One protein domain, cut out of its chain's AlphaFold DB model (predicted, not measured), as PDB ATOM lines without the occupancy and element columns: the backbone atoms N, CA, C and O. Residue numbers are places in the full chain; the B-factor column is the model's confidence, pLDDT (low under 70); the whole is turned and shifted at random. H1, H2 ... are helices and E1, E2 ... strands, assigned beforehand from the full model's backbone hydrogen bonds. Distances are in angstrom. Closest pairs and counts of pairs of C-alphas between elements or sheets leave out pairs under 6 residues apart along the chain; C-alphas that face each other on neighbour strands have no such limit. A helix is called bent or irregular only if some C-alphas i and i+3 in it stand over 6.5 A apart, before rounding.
ATOM      1  N   GLN A 241     118.171 185.080 161.344       83.56
ATOM      2  CA  GLN A 241     117.110 185.112 162.358       83.56
ATOM      3  C   GLN A 241     116.023 184.062 162.112       83.56
ATOM      4  O   GLN A 241     115.557 183.416 163.054       83.56
ATOM      5  N   THR A 242     115.619 183.878 160.853       83.88
ATOM      6  CA  THR A 242     114.632 182.857 160.475       83.88
ATOM      7  C   THR A 242     115.161 181.464 160.793       83.88
ATOM      8  O   THR A 242     114.467 180.682 161.438       83.88
ATOM      9  N   LEU A 243     116.414 181.181 160.429       83.75
ATOM     10  CA  LEU A 243     117.044 179.895 160.698       83.75
ATOM     11  C   LEU A 243     117.166 179.620 162.202       83.75
ATOM     12  O   LEU A 243     116.828 178.526 162.644       83.75
ATOM     13  N   LEU A 244     117.593 180.605 162.999       83.75
ATOM     14  CA  LEU A 244     117.682 180.479 164.460       83.75
ATOM     15  C   LEU A 244     116.319 180.199 165.099       83.75
ATOM     16  O   LEU A 244     116.216 179.358 165.996       83.75
ATOM     17  N   ARG A 245     115.266 180.882 164.634       81.19
ATOM     18  CA  ARG A 245     113.894 180.664 165.104       81.19
ATOM     19  C   ARG A 245     113.400 179.264 164.754       81.19
ATOM     20  O   ARG A 245     112.820 178.612 165.617       81.19
ATOM     21  N   ASP A 246     113.640 178.805 163.532       81.44
ATOM     22  CA  ASP A 246     113.230 177.473 163.082       81.44
ATOM     23  C   ASP A 246     113.980 176.379 163.863       81.44
ATOM     24  O   ASP A 246     113.351 175.446 164.357       81.44
ATOM     25  N   PHE A 247     115.294 176.542 164.082       81.25
ATOM     26  CA  PHE A 247     116.092 175.670 164.956       81.25
ATOM     27  C   PHE A 247     115.513 175.601 166.375       81.25
ATOM     28  O   PHE A 247     115.328 174.513 166.919       81.25
ATOM     29  N   GLY A 248     115.222 176.757 166.978       72.81
ATOM     30  CA  GLY A 248     114.645 176.832 168.320       72.81
ATOM     31  C   GLY A 248     113.250 176.211 168.402       72.81
ATOM     32  O   GLY A 248     112.952 175.502 169.362       72.81
ATOM     33  N   GLY A 249     112.414 176.435 167.385       72.38
ATOM     34  CA  GLY A 249     111.077 175.857 167.276       72.38
ATOM     35  C   GLY A 249     111.113 174.334 167.193       72.38
ATOM     36  O   GLY A 249     110.463 173.668 167.992       72.38
ATOM     37  N   GLU A 250     111.923 173.777 166.293       81.62
ATOM     38  CA  GLU A 250     112.089 172.327 166.137       81.62
ATOM     39  C   GLU A 250     112.620 171.680 167.426       81.62
ATOM     40  O   GLU A 250     112.043 170.700 167.900       81.62
ATOM     41  N   LEU A 251     113.644 172.264 168.066       79.19
ATOM     42  CA  LEU A 251     114.164 171.783 169.354       79.19
ATOM     43  C   LEU A 251     113.093 171.772 170.456       79.19
ATOM     44  O   LEU A 251     113.072 170.849 171.272       79.19
ATOM     45  N   ALA A 252     112.193 172.759 170.470       72.50
ATOM     46  CA  ALA A 252     111.093 172.831 171.429       72.50
ATOM     47  C   ALA A 252     110.002 171.769 171.191       72.50
ATOM     48  O   ALA A 252     109.268 171.442 172.124       72.50
ATOM     49  N   THR A 253     109.893 171.211 169.979       77.44
ATOM     50  CA  THR A 253     108.931 170.133 169.675       77.44
ATOM     51  C   THR A 253     109.423 168.736 170.047       77.44
ATOM     52  O   THR A 253     108.627 167.796 170.075       77.44
ATOM     53  N   ILE A 254     110.718 168.571 170.340       78.75
ATOM     54  CA  ILE A 254     111.286 167.262 170.670       78.75
ATOM     55  C   ILE A 254     110.687 166.760 171.986       78.75
ATOM     56  O   ILE A 254     110.733 167.439 173.011       78.75
ATOM     57  N   GLU A 255     110.169 165.529 171.979       76.62
ATOM     58  CA  GLU A 255     109.636 164.905 173.187       76.62
ATOM     59  C   GLU A 255     110.681 164.826 174.309       76.62
ATOM     60  O   GLU A 255     111.748 164.230 174.165       76.62
ATOM     61  N   LEU A 256     110.322 165.359 175.476       81.62
ATOM     62  CA  LEU A 256     111.157 165.376 176.682       81.62
ATOM     63  C   LEU A 256     110.918 164.152 177.582       81.62
ATOM     64  O   LEU A 256     111.058 164.216 178.802       81.62
ATOM     65  N   THR A 257     110.473 163.039 177.002       74.50
ATOM     66  CA  THR A 257     110.142 161.791 177.715       74.50
ATOM     67  C   THR A 257     111.367 160.956 178.046       74.50
ATOM     68  O   THR A 257     111.396 160.331 179.103       74.50
ATOM     69  N   ASP A 258     112.372 160.981 177.176       78.81
ATOM     70  CA  ASP A 258     113.536 160.106 177.232       78.81
ATOM     71  C   ASP A 258     114.794 160.883 176.782       78.81
ATOM     72  O   ASP A 258     114.807 161.400 175.656       78.81
ATOM     73  N   PRO A 259     115.838 160.984 177.629       83.94
ATOM     74  CA  PRO A 259     117.087 161.668 177.294       83.94
ATOM     75  C   PRO A 259     117.772 161.150 176.023       83.94
ATOM     76  O   PRO A 259     118.323 161.951 175.260       83.94
ATOM     77  N   ASP A 260     117.716 159.842 175.758       84.38
ATOM     78  CA  ASP A 260     118.382 159.234 174.602       84.38
ATOM     79  C   ASP A 260     117.626 159.563 173.312       84.38
ATOM     80  O   ASP A 260     118.226 159.942 172.301       84.38
ATOM     81  N   LYS A 261     116.287 159.516 173.352       82.00
ATOM     82  CA  LYS A 261     115.450 159.940 172.216       82.00
ATOM     83  C   LYS A 261     115.606 161.423 171.921       82.00
ATOM     84  O   LYS A 261     115.677 161.802 170.750       82.00
ATOM     85  N   TRP A 262     115.665 162.254 172.962       87.38
ATOM     86  CA  TRP A 262     115.889 163.685 172.798       87.38
ATOM     87  C   TRP A 262     117.242 163.949 172.138       87.38
ATOM     88  O   TRP A 262     117.301 164.660 171.135       87.38
ATOM     89  N   SER A 263     118.303 163.297 172.622       86.62
ATOM     90  CA  SER A 263     119.654 163.417 172.060       86.62
ATOM     91  C   SER A 263     119.705 162.943 170.604       86.62
ATOM     92  O   SER A 263     120.267 163.628 169.753       86.62
ATOM     93  N   GLY A 264     119.033 161.836 170.272       84.38
ATOM     94  CA  GLY A 264     118.934 161.338 168.898       84.38
ATOM     95  C   GLY A 264     118.210 162.298 167.946       84.38
ATOM     96  O   GLY A 264     118.661 162.514 166.820       84.38
ATOM     97  N   ASN A 265     117.107 162.916 168.377       83.50
ATOM     98  CA  ASN A 265     116.388 163.900 167.560       83.50
ATOM     99  C   ASN A 265     117.152 165.228 167.442       83.50
ATOM    100  O   ASN A 265     117.211 165.798 166.353       83.50
ATOM    101  N   CYS A 266     117.806 165.671 168.518       86.62
ATOM    102  CA  CYS A 266     118.718 166.812 168.495       86.62
ATOM    103  C   CYS A 266     119.876 166.566 167.512       86.62
ATOM    104  O   CYS A 266     120.173 167.420 166.682       86.62
ATOM    105  N   GLY A 267     120.464 165.364 167.506       86.81
ATOM    106  CA  GLY A 267     121.490 164.966 166.540       86.81
ATOM    107  C   GLY A 267     121.025 165.047 165.087       86.81
ATOM    108  O   GLY A 267     121.725 165.620 164.252       86.81
ATOM    109  N   LYS A 268     119.817 164.569 164.767       86.81
ATOM    110  CA  LYS A 268     119.256 164.703 163.406       86.81
ATOM    111  C   LYS A 268     119.160 166.163 162.966       86.81
ATOM    112  O   LYS A 268     119.487 166.481 161.827       86.81
ATOM    113  N   LEU A 269     118.749 167.046 163.870       86.06
ATOM    114  CA  LEU A 269     118.653 168.477 163.605       86.06
ATOM    115  C   LEU A 269     120.039 169.122 163.436       86.06
ATOM    116  O   LEU A 269     120.265 169.856 162.476       86.06
ATOM    117  N   LEU A 270     120.996 168.794 164.309       88.56
ATOM    118  CA  LEU A 270     122.375 169.284 164.218       88.56
ATOM    119  C   LEU A 270     123.122 168.745 162.990       88.56
ATOM    120  O   LEU A 270     124.043 169.403 162.516       88.56
ATOM    121  N   THR A 271     122.711 167.605 162.428       89.44
ATOM    122  CA  THR A 271     123.264 167.076 161.165       89.44
ATOM    123  C   THR A 271     123.080 168.068 160.020       89.44
ATOM    124  O   THR A 271     123.946 168.175 159.158       89.44
ATOM    125  N   ALA A 272     121.998 168.849 160.038       86.31
ATOM    126  CA  ALA A 272     121.752 169.866 159.026       86.31
ATOM    127  C   ALA A 272     122.862 170.943 159.021       86.31
ATOM    128  O   ALA A 272     123.206 171.475 157.971       86.31
ATOM    129  N   LEU A 273     123.509 171.213 160.164       87.44
ATOM    130  CA  LEU A 273     124.628 172.161 160.238       87.44
ATOM    131  C   LEU A 273     125.871 171.704 159.462       87.44
ATOM    132  O   LEU A 273     126.735 172.527 159.185       87.44
ATOM    133  N   LEU A 274     125.960 170.424 159.091       88.62
ATOM    134  CA  LEU A 274     127.037 169.909 158.243       88.62
ATOM    135  C   LEU A 274     126.888 170.339 156.772       88.62
ATOM    136  O   LEU A 274     127.803 170.127 155.984       88.62
ATOM    137  N   GLU A 275     125.760 170.949 156.385       86.94
ATOM    138  CA  GLU A 275     125.617 171.604 155.077       86.94
ATOM    139  C   GLU A 275     126.447 172.895 154.977       86.94
ATOM    140  O   GLU A 275     126.741 173.350 153.870       86.94
ATOM    141  N   PHE A 276     126.846 173.489 156.109       85.44
ATOM    142  CA  PHE A 276     127.796 174.597 156.107       85.44
ATOM    143  C   PHE A 276     129.199 174.066 155.782       85.44
ATOM    144  O   PHE A 276     129.714 173.233 156.532       85.44
ATOM    145  N   PRO A 277     129.859 174.552 154.714       82.50
ATOM    146  CA  PRO A 277     131.173 174.053 154.301       82.50
ATOM    147  C   PRO A 277     132.262 174.262 155.363       82.50
ATOM    148  O   PRO A 277     133.301 173.605 155.328       82.50
ATOM    149  N   GLU A 278     132.041 175.170 156.312       85.81
ATOM    150  CA  GLU A 278     132.973 175.480 157.391       85.81
ATOM    151  C   GLU A 278     132.899 174.505 158.570       85.81
ATOM    152  O   GLU A 278     133.753 174.578 159.453       85.81
ATOM    153  N   ILE A 279     131.900 173.615 158.604       89.81
ATOM    154  CA  ILE A 279     131.618 172.715 159.726       89.81
ATOM    155  C   ILE A 279     131.875 171.262 159.321       89.81
ATOM    156  O   ILE A 279     131.209 170.693 158.466       89.81
ATOM    157  N   GLU A 280     132.823 170.624 160.002       91.25
ATOM    158  CA  GLU A 280     133.175 169.211 159.806       91.25
ATOM    159  C   GLU A 280     132.423 168.288 160.776       91.25
ATOM    160  O   GLU A 280     132.145 167.127 160.472       91.25
ATOM    161  N   ARG A 281     132.167 168.773 161.997       91.00
ATOM    162  CA  ARG A 281     131.514 168.018 163.074       91.00
ATOM    163  C   ARG A 281     130.884 168.977 164.072       91.00
ATOM    164  O   ARG A 281     131.455 170.027 164.364       91.00
ATOM    165  N   VAL A 282     129.767 168.572 164.664       92.19
ATOM    166  CA  VAL A 282     129.168 169.257 165.816       92.19
ATOM    167  C   VAL A 282     129.074 168.276 166.976       92.19
ATOM    168  O   VAL A 282     128.702 167.118 166.786       92.19
ATOM    169  N   SER A 283     129.435 168.720 168.176       91.94
ATOM    170  CA  SER A 283     129.376 167.903 169.387       91.94
ATOM    171  C   SER A 283     128.759 168.688 170.536       91.94
ATOM    172  O   SER A 283     129.136 169.830 170.788       91.94
ATOM    173  N   LEU A 284     127.818 168.069 171.235       91.56
ATOM    174  CA  LEU A 284     127.082 168.631 172.357       91.56
ATOM    175  C   LEU A 284     127.437 167.863 173.625       91.56
ATOM    176  O   LEU A 284     127.398 166.630 173.656       91.56
ATOM    177  N   TYR A 285     127.769 168.600 174.675       91.00
ATOM    178  CA  TYR A 285     128.176 168.054 175.956       91.00
ATOM    179  C   TYR A 285     127.313 168.629 177.073       91.00
ATOM    180  O   TYR A 285     127.242 169.845 177.249       91.00
ATOM    181  N   MET A 286     126.725 167.749 177.877       88.94
ATOM    182  CA  MET A 286     125.946 168.123 179.055       88.94
ATOM    183  C   MET A 286     126.763 167.929 180.329       88.94
ATOM    184  O   MET A 286     127.527 166.965 180.458       88.94
ATOM    185  N   ARG A 287     126.593 168.823 181.305       87.56
ATOM    186  CA  ARG A 287     127.264 168.696 182.600       87.56
ATOM    187  C   ARG A 287     126.554 167.720 183.542       87.56
ATOM    188  O   ARG A 287     125.394 167.896 183.912       87.56
ATOM    189  N   HIS A 288     127.324 166.749 184.027       82.31
ATOM    190  CA  HIS A 288     126.962 165.802 185.079       82.31
ATOM    191  C   HIS A 288     128.009 165.865 186.204       82.31
ATOM    192  O   HIS A 288     129.070 165.235 186.139       82.31
ATOM    193  N   GLY A 289     127.728 166.664 187.238       81.06
ATOM    194  CA  GLY A 289     128.642 166.893 188.360       81.06
ATOM    195  C   GLY A 289     129.964 167.522 187.909       81.06
ATOM    196  O   GLY A 289     129.984 168.583 187.285       81.06
ATOM    197  N   ALA A 290     131.081 166.848 188.194       84.50
ATOM    198  CA  ALA A 290     132.429 167.319 187.864       84.50
ATOM    199  C   ALA A 290     132.865 167.051 186.405       84.50
ATOM    200  O   ALA A 290     134.032 167.274 186.060       84.50
ATOM    201  N   ARG A 291     131.975 166.531 185.547       87.00
ATOM    202  CA  ARG A 291     132.304 166.144 184.167       87.00
ATOM    203  C   ARG A 291     131.272 166.637 183.156       87.00
ATOM    204  O   ARG A 291     130.089 166.736 183.465       87.00
ATOM    205  N   TYR A 292     131.738 166.889 181.941       88.69
ATOM    206  CA  TYR A 292     130.916 167.032 180.744       88.69
ATOM    207  C   TYR A 292     130.875 165.692 180.017       88.69
ATOM    208  O   TYR A 292     131.917 165.060 179.839       88.69
ATOM    209  N   VAL A 293     129.685 165.257 179.624       88.38
ATOM    210  CA  VAL A 293     129.451 164.000 178.905       88.38
ATOM    211  C   VAL A 293     128.936 164.344 177.519       88.38
ATOM    212  O   VAL A 293     127.997 165.132 177.406       88.38
ATOM    213  N   CYS A 294     129.553 163.784 176.477       90.44
ATOM    214  CA  CYS A 294     129.062 163.957 175.114       90.44
ATOM    215  C   CYS A 294     127.718 163.235 174.956       90.44
ATOM    216  O   CYS A 294     127.646 162.023 175.154       90.44
ATOM    217  N   THR A 295     126.664 163.977 174.628       88.56
ATOM    218  CA  THR A 295     125.313 163.431 174.424       88.56
ATOM    219  C   THR A 295     124.928 163.383 172.956       88.56
ATOM    220  O   THR A 295     124.160 162.518 172.548       88.56
ATOM    221  N   VAL A 296     125.494 164.275 172.143       90.19
ATOM    222  CA  VAL A 296     125.288 164.300 170.697       90.19
ATOM    223  C   VAL A 296     126.624 164.542 170.023       90.19
ATOM    224  O   VAL A 296     127.357 165.456 170.392       90.19
ATOM    225  N   SER A 297     126.926 163.758 168.999       90.75
ATOM    226  CA  SER A 297     128.022 164.034 168.081       90.75
ATOM    227  C   SER A 297     127.549 163.683 166.675       90.75
ATOM    228  O   SER A 297     126.834 162.701 166.493       90.75
ATOM    229  N   VAL A 298     127.845 164.535 165.694       90.38
ATOM    230  CA  VAL A 298     127.433 164.353 164.294       90.38
ATOM    231  C   VAL A 298     128.575 164.751 163.364       90.38
ATOM    232  O   VAL A 298     129.164 165.811 163.582       90.38
ATOM    233  N   PRO A 299     128.924 163.933 162.349       86.19
ATOM    234  CA  PRO A 299     128.147 162.805 161.804       86.19
ATOM    235  C   PRO A 299     128.363 161.447 162.499       86.19
ATOM    236  O   PRO A 299     127.726 160.467 162.133       86.19
ATOM    237  N   THR A 300     129.289 161.356 163.452       84.38
ATOM    238  CA  THR A 300     129.609 160.108 164.166       84.38
ATOM    239  C   THR A 300     128.911 160.053 165.510       84.38
ATOM    240  O   THR A 300     128.993 161.043 166.226       84.38
ATOM    241  N   ASP A 301     128.375 158.899 165.904       78.38
ATOM    242  CA  ASP A 301     127.774 158.733 167.231       78.38
ATOM    243  C   ASP A 301     128.744 159.092 168.375       78.38
ATOM    244  O   ASP A 301     129.958 158.852 168.267       78.38
ATOM    245  N   PRO A 302     128.230 159.653 169.487       78.75
ATOM    246  CA  PRO A 302     129.039 159.970 170.655       78.75
ATOM    247  C   PRO A 302     129.682 158.698 171.218       78.75
ATOM    248  O   PRO A 302     129.023 157.673 171.412       78.75
ATOM    249  N   LYS A 303     130.985 158.747 171.509       72.69
ATOM    250  CA  LYS A 303     131.663 157.593 172.109       72.69
ATOM    251  C   LYS A 303     131.337 157.528 173.608       72.69
ATOM    252  O   LYS A 303     131.542 158.518 174.308       72.69
ATOM    253  N   PRO A 304     130.959 156.359 174.161       54.81
ATOM    254  CA  PRO A 304     130.531 156.227 175.563       54.81
ATOM    255  C   PRO A 304     131.587 156.620 176.622       54.81
ATOM    256  O   PRO A 304     131.260 156.764 177.801       54.81
ATOM    257  N   ALA A 305     132.852 156.807 176.224       56.00
ATOM    258  CA  ALA A 305     133.959 157.221 177.088       56.00
ATOM    259  C   ALA A 305     134.351 158.711 176.972       56.00
ATOM    260  O   ALA A 305     135.241 159.142 177.704       56.00
ATOM    261  N   GLU A 306     133.713 159.512 176.108       68.56
ATOM    262  CA  GLU A 306     134.036 160.940 175.933       68.56
ATOM    263  C   GLU A 306     133.515 161.770 177.118       68.56
ATOM    264  O   GLU A 306     132.416 162.334 177.110       68.56
ATOM    265  N   ARG A 307     134.317 161.800 178.189       80.94
ATOM    266  CA  ARG A 307     134.059 162.557 179.414       80.94
ATOM    267  C   ARG A 307     135.158 163.583 179.635       80.94
ATOM    268  O   ARG A 307     136.306 163.219 179.869       80.94
ATOM    269  N   LEU A 308     134.788 164.855 179.668       85.69
ATOM    270  CA  LEU A 308     135.721 165.958 179.892       85.69
ATOM    271  C   LEU A 308     135.628 166.435 181.337       85.69
ATOM    272  O   LEU A 308     134.537 166.547 181.901       85.69
ATOM    273  N   ALA A 309     136.762 166.744 181.960       86.44
ATOM    274  CA  ALA A 309     136.763 167.307 183.304       86.44
ATOM    275  C   ALA A 309     136.249 168.758 183.275       86.44
ATOM    276  O   ALA A 309     136.774 169.591 182.536       86.44
ATOM    277  N   ALA A 310     135.271 169.096 184.122       85.56
ATOM    278  CA  ALA A 310     134.680 170.438 184.145       85.56
ATOM    279  C   ALA A 310     135.721 171.536 184.434       85.56
ATOM    280  O   ALA A 310     135.681 172.601 183.826       85.56
ATOM    281  N   ARG A 311     136.719 171.233 185.278       86.31
ATOM    282  CA  ARG A 311     137.857 172.122 185.579       86.31
ATOM    283  C   ARG A 311     138.693 172.521 184.358       86.31
ATOM    284  O   ARG A 311     139.363 173.542 184.408       86.31
ATOM    285  N   SER A 312     138.673 171.720 183.294       84.88
ATOM    286  CA  SER A 312     139.381 172.010 182.043       84.88
ATOM    287  C   SER A 312     138.524 172.851 181.094       84.88
ATOM    288  O   SER A 312     139.053 173.681 180.367       84.88
ATOM    289  N   VAL A 313     137.198 172.680 181.136       85.56
ATOM    290  CA  VAL A 313     136.240 173.374 180.260       85.56
ATOM    291  C   VAL A 313     135.918 174.788 180.753       85.56
ATOM    292  O   VAL A 313     135.901 175.719 179.960       85.56
ATOM    293  N   ILE A 314     135.669 174.966 182.055       85.31
ATOM    294  CA  ILE A 314     135.166 176.225 182.638       85.31
ATOM    295  C   ILE A 314     136.103 177.432 182.430       85.31
ATOM    296  O   ILE A 314     135.575 178.498 182.109       85.31
ATOM    297  N   PRO A 315     137.443 177.324 182.562       83.69
ATOM    298  CA  PRO A 315     138.320 178.452 182.246       83.69
ATOM    299  C   PRO A 315     138.552 178.624 180.738       83.69
ATOM    300  O   PRO A 315     138.871 179.722 180.296       83.69
ATOM    301  N   ALA A 316     138.407 177.557 179.947       85.50
ATOM    302  CA  ALA A 316     138.696 177.572 178.515       85.50
ATOM    303  C   ALA A 316     137.535 178.127 177.674       85.50
ATOM    304  O   ALA A 316     137.762 178.775 176.657       85.50
ATOM    305  N   PHE A 317     136.295 177.888 178.111       88.56
ATOM    306  CA  PHE A 317     135.076 178.338 177.445       88.56
ATOM    307  C   PHE A 317     134.255 179.225 178.397       88.56
ATOM    308  O   PHE A 317     133.491 178.703 179.218       88.56
ATOM    309  N   PRO A 318     134.404 180.560 178.335       87.19
ATOM    310  CA  PRO A 318     133.565 181.493 179.075       87.19
ATOM    311  C   PRO A 318     132.083 181.372 178.690       87.19
ATOM    312  O   PRO A 318     131.716 180.873 177.625       87.19
ATOM    313  N   VAL A 319     131.216 181.804 179.606       88.50
ATOM    314  CA  VAL A 319     129.758 181.713 179.449       88.50
ATOM    315  C   VAL A 319     129.280 182.664 178.356       88.50
ATOM    316  O   VAL A 319     129.663 183.830 178.343       88.50
ATOM    317  N   LYS A 320     128.378 182.183 177.495       86.69
ATOM    318  CA  LYS A 320     127.699 182.963 176.446       86.69
ATOM    319  C   LYS A 320     128.648 183.636 175.451       86.69
ATOM    320  O   LYS A 320     128.293 184.637 174.836       86.69
ATOM    321  N   GLN A 321     129.831 183.064 175.264       89.69
ATOM    322  CA  GLN A 321     130.811 183.554 174.312       89.69
ATOM    323  C   GLN A 321     131.284 182.406 173.424       89.69
ATOM    324  O   GLN A 321     131.615 181.324 173.909       89.69
ATOM    325  N   LEU A 322     131.314 182.656 172.115       92.31
ATOM    326  CA  LEU A 322     131.932 181.747 171.161       92.31
ATOM    327  C   LEU A 322     133.448 181.951 171.211       92.31
ATOM    328  O   LEU A 322     133.942 183.045 170.936       92.31
ATOM    329  N   VAL A 323     134.183 180.903 171.565       91.12
ATOM    330  CA  VAL A 323     135.641 180.940 171.704       91.12
ATOM    331  C   VAL A 323     136.293 180.033 170.680       91.12
ATOM    332  O   VAL A 323     135.917 178.870 170.535       91.12
ATOM    333  N   SER A 324     137.290 180.578 169.982       88.81
ATOM    334  CA  SER A 324     138.143 179.806 169.084       88.81
ATOM    335  C   SER A 324     139.077 178.915 169.891       88.81
ATOM    336  O   SER A 324     139.743 179.366 170.828       88.81
ATOM    337  N   VAL A 325     139.190 177.657 169.487       84.56
ATOM    338  CA  VAL A 325     140.100 176.698 170.119       84.56
ATOM    339  C   VAL A 325     141.562 177.130 169.966       84.56
ATOM    340  O   VAL A 325     142.373 176.826 170.836       84.56
ATOM    341  N   ALA A 326     141.885 177.936 168.950       80.06
ATOM    342  CA  ALA A 326     143.222 178.496 168.748       80.06
ATOM    343  C   ALA A 326     143.675 179.412 169.897       80.06
ATOM    344  O   ALA A 326     144.867 179.513 170.168       80.06
ATOM    345  N   SER A 327     142.734 180.084 170.572       81.38
ATOM    346  CA  SER A 327     143.042 180.966 171.709       81.38
ATOM    347  C   SER A 327     143.187 180.232 173.042       81.38
ATOM    348  O   SER A 327     143.559 180.837 174.046       81.38
ATOM    349  N   ILE A 328     142.889 178.934 173.068       81.88
ATOM    350  CA  ILE A 328     142.937 178.117 174.274       81.88
ATOM    351  C   ILE A 328     144.344 177.512 174.393       81.88
ATOM    352  O   ILE A 328     144.826 176.912 173.429       81.88
ATOM    353  N   PRO A 329     145.015 177.612 175.557       73.56
ATOM    354  CA  PRO A 329     146.314 176.983 175.762       73.56
ATOM    355  C   PRO A 329     146.244 175.486 175.453       73.56
ATOM    356  O   PRO A 329     145.355 174.787 175.943       73.56
ATOM    357  N   SER A 330     147.185 174.987 174.652       65.12
ATOM    358  CA  SER A 330     147.232 173.585 174.236       65.12
ATOM    359  C   SER A 330     147.320 172.658 175.453       65.12
ATOM    360  O   SER A 330     148.376 172.542 176.076       65.12
ATOM    361  N   GLY A 331     146.207 172.005 175.792       68.19
ATOM    362  CA  GLY A 331     146.096 171.040 176.884       68.19
ATOM    363  C   GLY A 331     145.551 169.697 176.402       68.19
ATOM    364  O   GLY A 331     144.951 169.608 175.330       68.19
ATOM    365  N   ASP A 332     145.725 168.644 177.204       69.62
ATOM    366  CA  ASP A 332     145.305 167.286 176.826       69.62
ATOM    367  C   ASP A 332     143.794 167.165 176.560       69.62
ATOM    368  O   ASP A 332     143.388 166.382 175.708       69.62
ATOM    369  N   PHE A 333     142.962 168.023 177.160       77.50
ATOM    370  CA  PHE A 333     141.514 168.007 176.918       77.50
ATOM    371  C   PHE A 333     141.112 168.423 175.487       77.50
ATOM    372  O   PHE A 333     140.039 168.044 175.024       77.50
ATOM    373  N   LEU A 334     141.948 169.184 174.762       78.06
ATOM    374  CA  LEU A 334     141.698 169.485 173.343       78.06
ATOM    375  C   LEU A 334     141.872 168.232 172.476       78.06
ATOM    376  O   LEU A 334     141.136 168.050 171.504       78.06
ATOM    377  N   LYS A 335     142.793 167.336 172.864       77.31
ATOM    378  CA  LYS A 335     142.939 166.016 172.234       77.31
ATOM    379  C   LYS A 335     141.725 165.140 172.522       77.31
ATOM    380  O   LYS A 335     141.257 164.469 171.608       77.31
ATOM    381  N   ASP A 336     141.187 165.196 173.742       74.94
ATOM    382  CA  ASP A 336     139.964 164.468 174.117       74.94
ATOM    383  C   ASP A 336     138.742 164.936 173.308       74.94
ATOM    384  O   ASP A 336     137.879 164.133 172.966       74.94
ATOM    385  N   LEU A 337     138.697 166.219 172.932       74.44
ATOM    386  CA  LEU A 337     137.712 166.780 171.998       74.44
ATOM    387  C   LEU A 337     137.990 166.424 170.521       74.44
ATOM    388  O   LEU A 337     137.180 166.717 169.639       74.44
ATOM    389  N   GLY A 338     139.144 165.823 170.224       70.12
ATOM    390  CA  GLY A 338     139.600 165.528 168.868       70.12
ATOM    391  C   GLY A 338     139.869 166.774 168.021       70.12
ATOM    392  O   GLY A 338     139.783 166.685 166.793       70.12
ATOM    393  N   LEU A 339     140.148 167.921 168.649       74.00
ATOM    394  CA  LEU A 339     140.365 169.209 167.987       74.00
ATOM    395  C   LEU A 339     141.860 169.503 167.839       74.00
ATOM    396  O   LEU A 339     142.668 169.211 168.719       74.00
ATOM    397  N   THR A 340     142.218 170.130 166.722       71.62
ATOM    398  CA  THR A 340     143.522 170.779 166.530       71.62
ATOM    399  C   THR A 340     143.375 172.275 166.818       71.62
ATOM    400  O   THR A 340     142.300 172.807 166.548       71.62
ATOM    401  N   PRO A 341     144.411 172.988 167.304       67.56
ATOM    402  CA  PRO A 341     144.305 174.414 167.643       67.56
ATOM    403  C   PRO A 341     143.709 175.273 166.520       67.56
ATOM    404  O   PRO A 341     142.922 176.171 166.772       67.56
ATOM    405  N   GLU A 342     144.009 174.943 165.266       69.44
ATOM    406  CA  GLU A 342     143.564 175.683 164.076       69.44
ATOM    407  C   GLU A 342     142.110 175.396 163.653       69.44
ATOM    408  O   GLU A 342     141.572 176.074 162.778       69.44
ATOM    409  N   LYS A 343     141.462 174.385 164.247       80.94
ATOM    410  CA  LYS A 343     140.122 173.929 163.861       80.94
ATOM    411  C   LYS A 343     139.260 173.690 165.087       80.94
ATOM    412  O   LYS A 343     139.362 172.656 165.747       80.94
ATOM    413  N   GLY A 344     138.346 174.616 165.327       86.38
ATOM    414  CA  GLY A 344     137.277 174.442 166.288       86.38
ATOM    415  C   GLY A 344     136.877 175.737 166.974       86.38
ATOM    416  O   GLY A 344     137.712 176.592 167.265       86.38
ATOM    417  N   SER A 345     135.598 175.825 167.301       91.62
ATOM    418  CA  SER A 345     135.029 176.864 168.147       91.62
ATOM    419  C   SER A 345     134.060 176.226 169.128       91.62
ATOM    420  O   SER A 345     133.349 175.286 168.775       91.62
ATOM    421  N   GLY A 346     134.008 176.723 170.356       91.69
ATOM    422  CA  GLY A 346     133.077 176.234 171.367       91.69
ATOM    423  C   GLY A 346     132.264 177.359 171.979       91.69
ATOM    424  O   GLY A 346     132.746 178.481 172.120       91.69
ATOM    425  N   PHE A 347     131.029 177.045 172.349       93.50
ATOM    426  CA  PHE A 347     130.131 177.938 173.064       93.50
ATOM    427  C   PHE A 347     129.601 177.218 174.300       93.50
ATOM    428  O   PHE A 347     129.102 176.094 174.210       93.50
ATOM    429  N   ARG A 348     129.700 177.866 175.462       92.81
ATOM    430  CA  ARG A 348     129.213 177.316 176.730       92.81
ATOM    431  C   ARG A 348     128.064 178.151 177.281       92.81
ATOM    432  O   ARG A 348     128.169 179.372 177.372       92.81
ATOM    433  N   SER A 349     126.992 177.494 177.707       89.50
ATOM    434  CA  SER A 349     125.919 178.105 178.489       89.50
ATOM    435  C   SER A 349     126.089 177.845 179.980       89.50
ATOM    436  O   SER A 349     126.790 176.930 180.415       89.50
ATOM    437  N   GLU A 350     125.407 178.654 180.779       81.75
ATOM    438  CA  GLU A 350     125.265 178.436 182.209       81.75
ATOM    439  C   GLU A 350     123.886 178.925 182.639       81.75
ATOM    440  O   GLU A 350     123.471 180.034 182.287       81.75
ATOM    441  N   THR A 351     123.161 178.077 183.362       74.06
ATOM    442  CA  THR A 351     121.844 178.425 183.905       74.06
ATOM    443  C   THR A 351     121.978 179.260 185.180       74.06
ATOM    444  O   THR A 351     122.982 179.185 185.886       74.06
ATOM    445  N   GLY A 352     120.935 180.024 185.529       65.31
ATOM    446  CA  GLY A 352     120.895 180.788 186.786       65.31
ATOM    447  C   GLY A 352     120.959 179.923 188.055       65.31
ATOM    448  O   GLY A 352     121.235 180.442 189.129       65.31
ATOM    449  N   ALA A 353     120.759 178.606 187.930       62.88
ATOM    450  CA  ALA A 353     120.944 177.637 189.009       62.88
ATOM    451  C   ALA A 353     122.429 177.355 189.330       62.88
ATOM    452  O   ALA A 353     122.730 176.610 190.259       62.88
ATOM    453  N   GLY A 354     123.358 177.950 188.576       65.12
ATOM    454  CA  GLY A 354     124.795 177.826 188.768       65.12
ATOM    455  C   GLY A 354     125.435 176.740 187.896       65.12
ATOM    456  O   GLY A 354     124.755 175.856 187.357       65.12
ATOM    457  N   PRO A 355     126.774 176.770 187.774       63.25
ATOM    458  CA  PRO A 355     127.502 175.946 186.821       63.25
ATOM    459  C   PRO A 355     127.419 174.468 187.188       63.25
ATOM    460  O   PRO A 355     127.421 173.640 186.292       63.25
ATOM    461  N   GLU A 356     127.344 174.126 188.476       66.06
ATOM    462  CA  GLU A 356     127.217 172.756 189.000       66.06
ATOM    463  C   GLU A 356     125.892 172.082 188.602       66.06
ATOM    464  O   GLU A 356     125.810 170.853 188.535       66.06
ATOM    465  N   VAL A 357     124.852 172.881 188.328       67.50
ATOM    466  CA  VAL A 357     123.488 172.388 188.132       67.50
ATOM    467  C   VAL A 357     123.229 172.075 186.667       67.50
ATOM    468  O   VAL A 357     123.088 170.904 186.331       67.50
ATOM    469  N   CYS A 358     123.186 173.069 185.781       77.94
ATOM    470  CA  CYS A 358     123.001 172.851 184.344       77.94
ATOM    471  C   CYS A 358     123.898 173.801 183.551       77.94
ATOM    472  O   CYS A 358     123.830 175.024 183.703       77.94
ATOM    473  N   SER A 359     124.756 173.198 182.732       87.75
ATOM    474  CA  SER A 359     125.656 173.875 181.811       87.75
ATOM    475  C   SER A 359     125.875 172.962 180.613       87.75
ATOM    476  O   SER A 359     126.164 171.769 180.777       87.75
ATOM    477  N   THR A 360     125.739 173.533 179.423       90.75
ATOM    478  CA  THR A 360     125.920 172.836 178.155       90.75
ATOM    479  C   THR A 360     127.087 173.458 177.402       90.75
ATOM    480  O   THR A 360     127.244 174.678 177.355       90.75
ATOM    481  N   LEU A 361     127.925 172.615 176.807       92.25
ATOM    482  CA  LEU A 361     128.984 173.015 175.887       92.25
ATOM    483  C   LEU A 361     128.646 172.460 174.505       92.25
ATOM    484  O   LEU A 361     128.515 171.250 174.343       92.25
ATOM    485  N   ILE A 362     128.564 173.331 173.507       92.69
ATOM    486  CA  ILE A 362     128.545 172.937 172.098       92.69
ATOM    487  C   ILE A 362     129.900 173.249 171.473       92.69
ATOM    488  O   ILE A 362     130.491 174.299 171.722       92.69
ATOM    489  N   VAL A 363     130.402 172.318 170.671       92.25
ATOM    490  CA  VAL A 363     131.676 172.410 169.967       92.25
ATOM    491  C   VAL A 363     131.424 172.217 168.482       92.25
ATOM    492  O   VAL A 363     130.909 171.186 168.051       92.25
ATOM    493  N   PHE A 364     131.832 173.206 167.704       92.56
ATOM    494  CA  PHE A 364     131.854 173.189 166.253       92.56
ATOM    495  C   PHE A 364     133.281 172.895 165.809       92.56
ATOM    496  O   PHE A 364     134.181 173.698 166.044       92.56
ATOM    497  N   ARG A 365     133.521 171.749 165.178       90.81
ATOM    498  CA  ARG A 365     134.810 171.444 164.557       90.81
ATOM    499  C   ARG A 365     134.817 172.003 163.144       90.81
ATOM    500  O   ARG A 365     133.971 171.625 162.340       90.81
ATOM    501  N   GLY A 366     135.795 172.848 162.852       88.75
ATOM    502  CA  GLY A 366     135.927 173.519 161.566       88.75
ATOM    503  C   GLY A 366     136.479 174.931 161.731       88.75
ATOM    504  O   GLY A 366     136.926 175.298 162.822       88.75
ATOM    505  N   THR A 367     136.461 175.717 160.659       89.06
ATOM    506  CA  THR A 367     137.024 177.075 160.643       89.06
ATOM    507  C   THR A 367     135.908 178.078 160.397       89.06
ATOM    508  O   THR A 367     135.583 178.385 159.256       89.06
ATOM    509  N   ILE A 368     135.318 178.585 161.483       88.62
ATOM    510  CA  ILE A 368     134.236 179.575 161.410       88.62
ATOM    511  C   ILE A 368     134.818 180.937 160.988       88.62
ATOM    512  O   ILE A 368     135.652 181.478 161.728       88.62
ATOM    513  N   PRO A 369     134.383 181.514 159.851       84.94
ATOM    514  CA  PRO A 369     134.815 182.834 159.405       84.94
ATOM    515  C   PRO A 369     134.397 183.916 160.398       84.94
ATOM    516  O   PRO A 369     133.349 183.818 161.039       84.94
ATOM    517  N   GLU A 370     135.186 184.985 160.493       84.19
ATOM    518  CA  GLU A 370     134.886 186.100 161.398       84.19
ATOM    519  C   GLU A 370     133.515 186.730 161.107       84.19
ATOM    520  O   GLU A 370     132.746 186.966 162.035       84.19
ATOM    521  N   SER A 371     133.142 186.838 159.825       78.56
ATOM    522  CA  SER A 371     131.849 187.353 159.350       78.56
ATOM    523  C   SER A 371     130.612 186.536 159.757       78.56
ATOM    524  O   SER A 371     129.490 186.986 159.516       78.56
ATOM    525  N   ARG A 372     130.799 185.337 160.334       83.31
ATOM    526  CA  ARG A 372     129.731 184.420 160.782       83.31
ATOM    527  C   ARG A 372     129.815 184.070 162.272       83.31
ATOM    528  O   ARG A 372     129.024 183.256 162.751       83.31
ATOM    529  N   ARG A 373     130.754 184.651 163.027       87.81
ATOM    530  CA  ARG A 373     130.927 184.331 164.458       87.81
ATOM    531  C   ARG A 373     129.677 184.620 165.281       87.81
ATOM    532  O   ARG A 373     129.301 183.782 166.096       87.81
ATOM    533  N   ASP A 374     129.021 185.750 165.036       86.50
ATOM    534  CA  ASP A 374     127.831 186.154 165.792       86.50
ATOM    535  C   ASP A 374     126.653 185.205 165.553       86.50
ATOM    536  O   ASP A 374     125.988 184.790 166.505       86.50
ATOM    537  N   PHE A 375     126.463 184.757 164.308       87.62
ATOM    538  CA  PHE A 375     125.468 183.740 163.969       87.62
ATOM    539  C   PHE A 375     125.708 182.429 164.732       87.62
ATOM    540  O   PHE A 375     124.802 181.920 165.393       87.62
ATOM    541  N   PHE A 376     126.933 181.890 164.707       90.19
ATOM    542  CA  PHE A 376     127.251 180.647 165.420       90.19
ATOM    543  C   PHE A 376     127.205 180.802 166.946       90.19
ATOM    544  O   PHE A 376     126.866 179.846 167.646       90.19
ATOM    545  N   ALA A 377     127.496 181.991 167.476       90.00
ATOM    546  CA  ALA A 377     127.304 182.298 168.890       90.00
ATOM    547  C   ALA A 377     125.813 182.272 169.265       90.00
ATOM    548  O   ALA A 377     125.439 181.638 170.253       90.00
ATOM    549  N   ALA A 378     124.952 182.896 168.457       86.75
ATOM    550  CA  ALA A 378     123.505 182.881 168.659       86.75
ATOM    551  C   ALA A 378     122.924 181.464 168.527       86.75
ATOM    552  O   ALA A 378     122.141 181.040 169.377       86.75
ATOM    553  N   LEU A 379     123.366 180.698 167.525       88.12
ATOM    554  CA  LEU A 379     123.000 179.295 167.332       88.12
ATOM    555  C   LEU A 379     123.406 178.442 168.537       88.12
ATOM    556  O   LEU A 379     122.590 177.684 169.059       88.12
ATOM    557  N   GLY A 380     124.646 178.597 169.010       86.44
ATOM    558  CA  GLY A 380     125.116 177.939 170.226       86.44
ATOM    559  C   GLY A 380     124.262 178.308 171.438       86.44
ATOM    560  O   GLY A 380     123.897 177.432 172.217       86.44
ATOM    561  N   GLY A 381     123.852 179.572 171.549       85.38
ATOM    562  CA  GLY A 381     122.901 180.042 172.554       85.38
ATOM    563  C   GLY A 381     121.555 179.318 172.500       85.38
ATOM    564  O   GLY A 381     121.101 178.819 173.528       85.38
ATOM    565  N   VAL A 382     120.939 179.217 171.317       86.31
ATOM    566  CA  VAL A 382     119.649 178.533 171.111       86.31
ATOM    567  C   VAL A 382     119.748 177.048 171.460       86.31
ATOM    568  O   VAL A 382     118.941 176.544 172.242       86.31
ATOM    569  N   VAL A 383     120.758 176.352 170.927       87.38
ATOM    570  CA  VAL A 383     120.940 174.913 171.161       87.38
ATOM    571  C   VAL A 383     121.220 174.646 172.636       87.38
ATOM    572  O   VAL A 383     120.549 173.812 173.244       87.38
ATOM    573  N   CYS A 384     122.163 175.367 173.243       88.94
ATOM    574  CA  CYS A 384     122.495 175.170 174.648       88.94
ATOM    575  C   CYS A 384     121.321 175.514 175.573       88.94
ATOM    576  O   CYS A 384     121.096 174.784 176.531       88.94
ATOM    577  N   ALA A 385     120.530 176.551 175.277       84.75
ATOM    578  CA  ALA A 385     119.345 176.883 176.068       84.75
ATOM    579  C   ALA A 385     118.293 175.761 176.030       84.75
ATOM    580  O   ALA A 385     117.816 175.339 177.081       84.75
ATOM    581  N   ALA A 386     117.979 175.228 174.844       86.00
ATOM    582  CA  ALA A 386     117.055 174.100 174.716       86.00
ATOM    583  C   ALA A 386     117.578 172.846 175.439       86.00
ATOM    584  O   ALA A 386     116.818 172.137 176.099       86.00
ATOM    585  N   THR A 387     118.887 172.607 175.355       87.75
ATOM    586  CA  THR A 387     119.573 171.496 176.030       87.75
ATOM    587  C   THR A 387     119.511 171.633 177.549       87.75
ATOM    588  O   THR A 387     119.192 170.673 178.249       87.75
ATOM    589  N   ASP A 388     119.765 172.834 178.069       86.75
ATOM    590  CA  ASP A 388     119.693 173.134 179.497       86.75
ATOM    591  C   ASP A 388     118.262 172.957 180.024       86.75
ATOM    592  O   ASP A 388     118.063 172.320 181.060       86.75
ATOM    593  N   SER A 389     117.254 173.449 179.293       84.31
ATOM    594  CA  SER A 389     115.840 173.237 179.625       84.31
ATOM    595  C   SER A 389     115.470 171.754 179.641       84.31
ATOM    596  O   SER A 389     114.829 171.296 180.588       84.31
ATOM    597  N   ALA A 390     115.909 170.988 178.640       85.56
ATOM    598  CA  ALA A 390     115.677 169.551 178.593       85.56
ATOM    599  C   ALA A 390     116.335 168.839 179.785       85.56
ATOM    600  O   ALA A 390     115.675 168.069 180.482       85.56
ATOM    601  N   SER A 391     117.596 169.160 180.088       84.62
ATOM    602  CA  SER A 391     118.337 168.621 181.237       84.62
ATOM    603  C   SER A 391     117.634 168.896 182.572       84.62
ATOM    604  O   SER A 391     117.530 167.995 183.409       84.62
ATOM    605  N   LEU A 392     117.101 170.106 182.775       84.06
ATOM    606  CA  LEU A 392     116.323 170.438 183.975       84.06
ATOM    607  C   LEU A 392     115.049 169.590 184.084       84.06
ATOM    608  O   LEU A 392     114.789 169.021 185.143       84.06
ATOM    609  N   ILE A 393     114.305 169.438 182.987       85.19
ATOM    610  CA  ILE A 393     113.068 168.641 182.951       85.19
ATOM    611  C   ILE A 393     113.360 167.154 183.185       85.19
ATOM    612  O   ILE A 393     112.632 166.494 183.927       85.19
ATOM    613  N   PHE A 394     114.434 166.611 182.608       85.44
ATOM    614  CA  PHE A 394     114.842 165.226 182.861       85.44
ATOM    615  C   PHE A 394     115.190 164.995 184.333       85.44
ATOM    616  O   PHE A 394     114.775 163.991 184.912       85.44
ATOM    617  N   ARG A 395     115.900 165.938 184.964       82.19
ATOM    618  CA  ARG A 395     116.231 165.870 186.396       82.19
ATOM    619  C   ARG A 395     114.991 165.940 187.279       82.19
ATOM    620  O   ARG A 395     114.886 165.163 188.222       82.19
ATOM    621  N   GLU A 396     114.060 166.838 186.968       81.50
ATOM    622  CA  GLU A 396     112.792 166.957 187.691       81.50
ATOM    623  C   GLU A 396     111.968 165.667 187.584       81.50
ATOM    624  O   GLU A 396     111.502 165.140 188.595       81.50
ATOM    625  N   ARG A 397     111.851 165.099 186.378       80.81
ATOM    626  CA  ARG A 397     111.131 163.839 186.146       80.81
ATOM    627  C   ARG A 397     111.766 162.661 186.865       80.81
ATOM    628  O   ARG A 397     111.041 161.836 187.417       80.81
ATOM    629  N   GLU A 398     113.092 162.571 186.872       80.44
ATOM    630  CA  GLU A 398     113.787 161.510 187.600       80.44
ATOM    631  C   GLU A 398     113.584 161.663 189.115       80.44
ATOM    632  O   GLU A 398     113.291 160.683 189.799       80.44
ATOM    633  N   ALA A 399     113.628 162.892 189.639       75.75
ATOM    634  CA  ALA A 399     113.321 163.167 191.039       75.75
ATOM    635  C   ALA A 399     111.874 162.782 191.406       75.75
ATOM    636  O   ALA A 399     111.660 162.102 192.411       75.75
TER     637      ALA A 399
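What this domain is: This is residues 241 to 399 of the 643 residues of an uncharacterized protein of Candidatus Anammoximicrobium sp (UniProt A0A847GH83). What does the model look like at first sight? One antiparallel sheet of six strands, strongly twisted and curled like part of a barrel, has the helices H2 and H5 side by side over one face, and H1 packs on H5 to make a three-helix bundle with them. Away from that bundle, the short helix H3 sits by the sheet, and the short helix H4 only grazes it. What are its parts and its size? The printed part has 159 residues, with five named helices and six named strands that follow along the chain as H1 H2 E1 E2 E3 H3 E4 H4 E5 E6 H5; the sheet runs E3 E2 E1 E6 E5 E4, and the class is mixed, helices and strands. The whole is compact and rounded, with a radius of gyration of the C-alphas of 14.5 A and spans of 41 by 35 by 29 A.

Where its parts are: Where are the strands? E1 is residues 279 to 288, 26.7 A long, E2 is 291 to 298, 20.5 A, and E6 is 360 to 366, 19.4 A. The shorter ones are E3, 307 to 309, E4, 322 to 324, and E5, 345 to 348; C-alpha 279, where E1 begins, is at (131.618, 172.715, 159.726). Where are the helices? H5, residues 370 to 399, is 43.2 A long and ends with C-alpha 399 at (113.321, 163.167, 191.039). H2 is 259 to 275, 25.8 A, and H1 is 241 to 253, 18.6 A, beginning with C-alpha 241 at (117.110, 185.112, 162.358). H3 is 310 to 316 and H4 is 332 to 336.

How they stand to each other: How is the sheet joined? E1, E2 and E3 form a meander, each strand the antiparallel neighbour of the one before, with N 284 and O 296 at 2.8 A and N 308 and O 292 at 2.9 A; E2 bends by 51 degrees at residue 295. E1 and E6 have N 283 and O 363 at 2.9 A, the hairpin E5 and E6 has N 345 and O 364 at 2.8 A, and E5 and E4 have N 323 and O 346 at 2.9 A. Which helices are on the sheet? It has three layers, helices on both faces of a sheet, with H2 and H5 on the same face and H3 on the other. H5 is over E1, E6, E5 and E4 at a height over the sheet of 8.7 A, its closest C-alphas to E6 being Thr 360 and Cys 384, 5.4 A; H2 is over E2 and E1 at 7.5 A, with Gly 267 and Val 296 closest to E2, 5.7 A. H4 only grazes the sheet with residues 333 to 336. How do the helices meet? H1, H2 and H5 form an up and down bundle, each running against the one before it in the chain; H1 touches H5, through residues 378 to 386 of H5 alone, with the C-alphas of Gly 248 and Val 382 closest at 6.0 A. H2 and H5 are close but not clearly touching, at a shallow tilt of 10 degrees, opposite ways. How regular are the helix backbones? Every O i to N i+4 pair is within hydrogen-bond range in H1 and H4, against 9 of 13 in H2, 24 of 26 in H5 and 1 of 3 in H3, where 2 of 4 O i to N i+3 pairs are; H5 is irregular, C-alphas 371 and 374 being 7.7 A apart, and H3 only just, 312 and 315 being 6.53 A apart.

The domain as a whole: How far does it reach? The two C-alphas farthest apart are those of Ser 371 and Ala 399, 44.0 A. Is it whole, and how sure is it? The printed part has no cut, and the link E5 to E6, 11 residues, is long. The mean pLDDT of the printed part is 83.0, and 14 residues are under 70: 304 to 306, 330 to 332, 341 to 342 and 352 to 357.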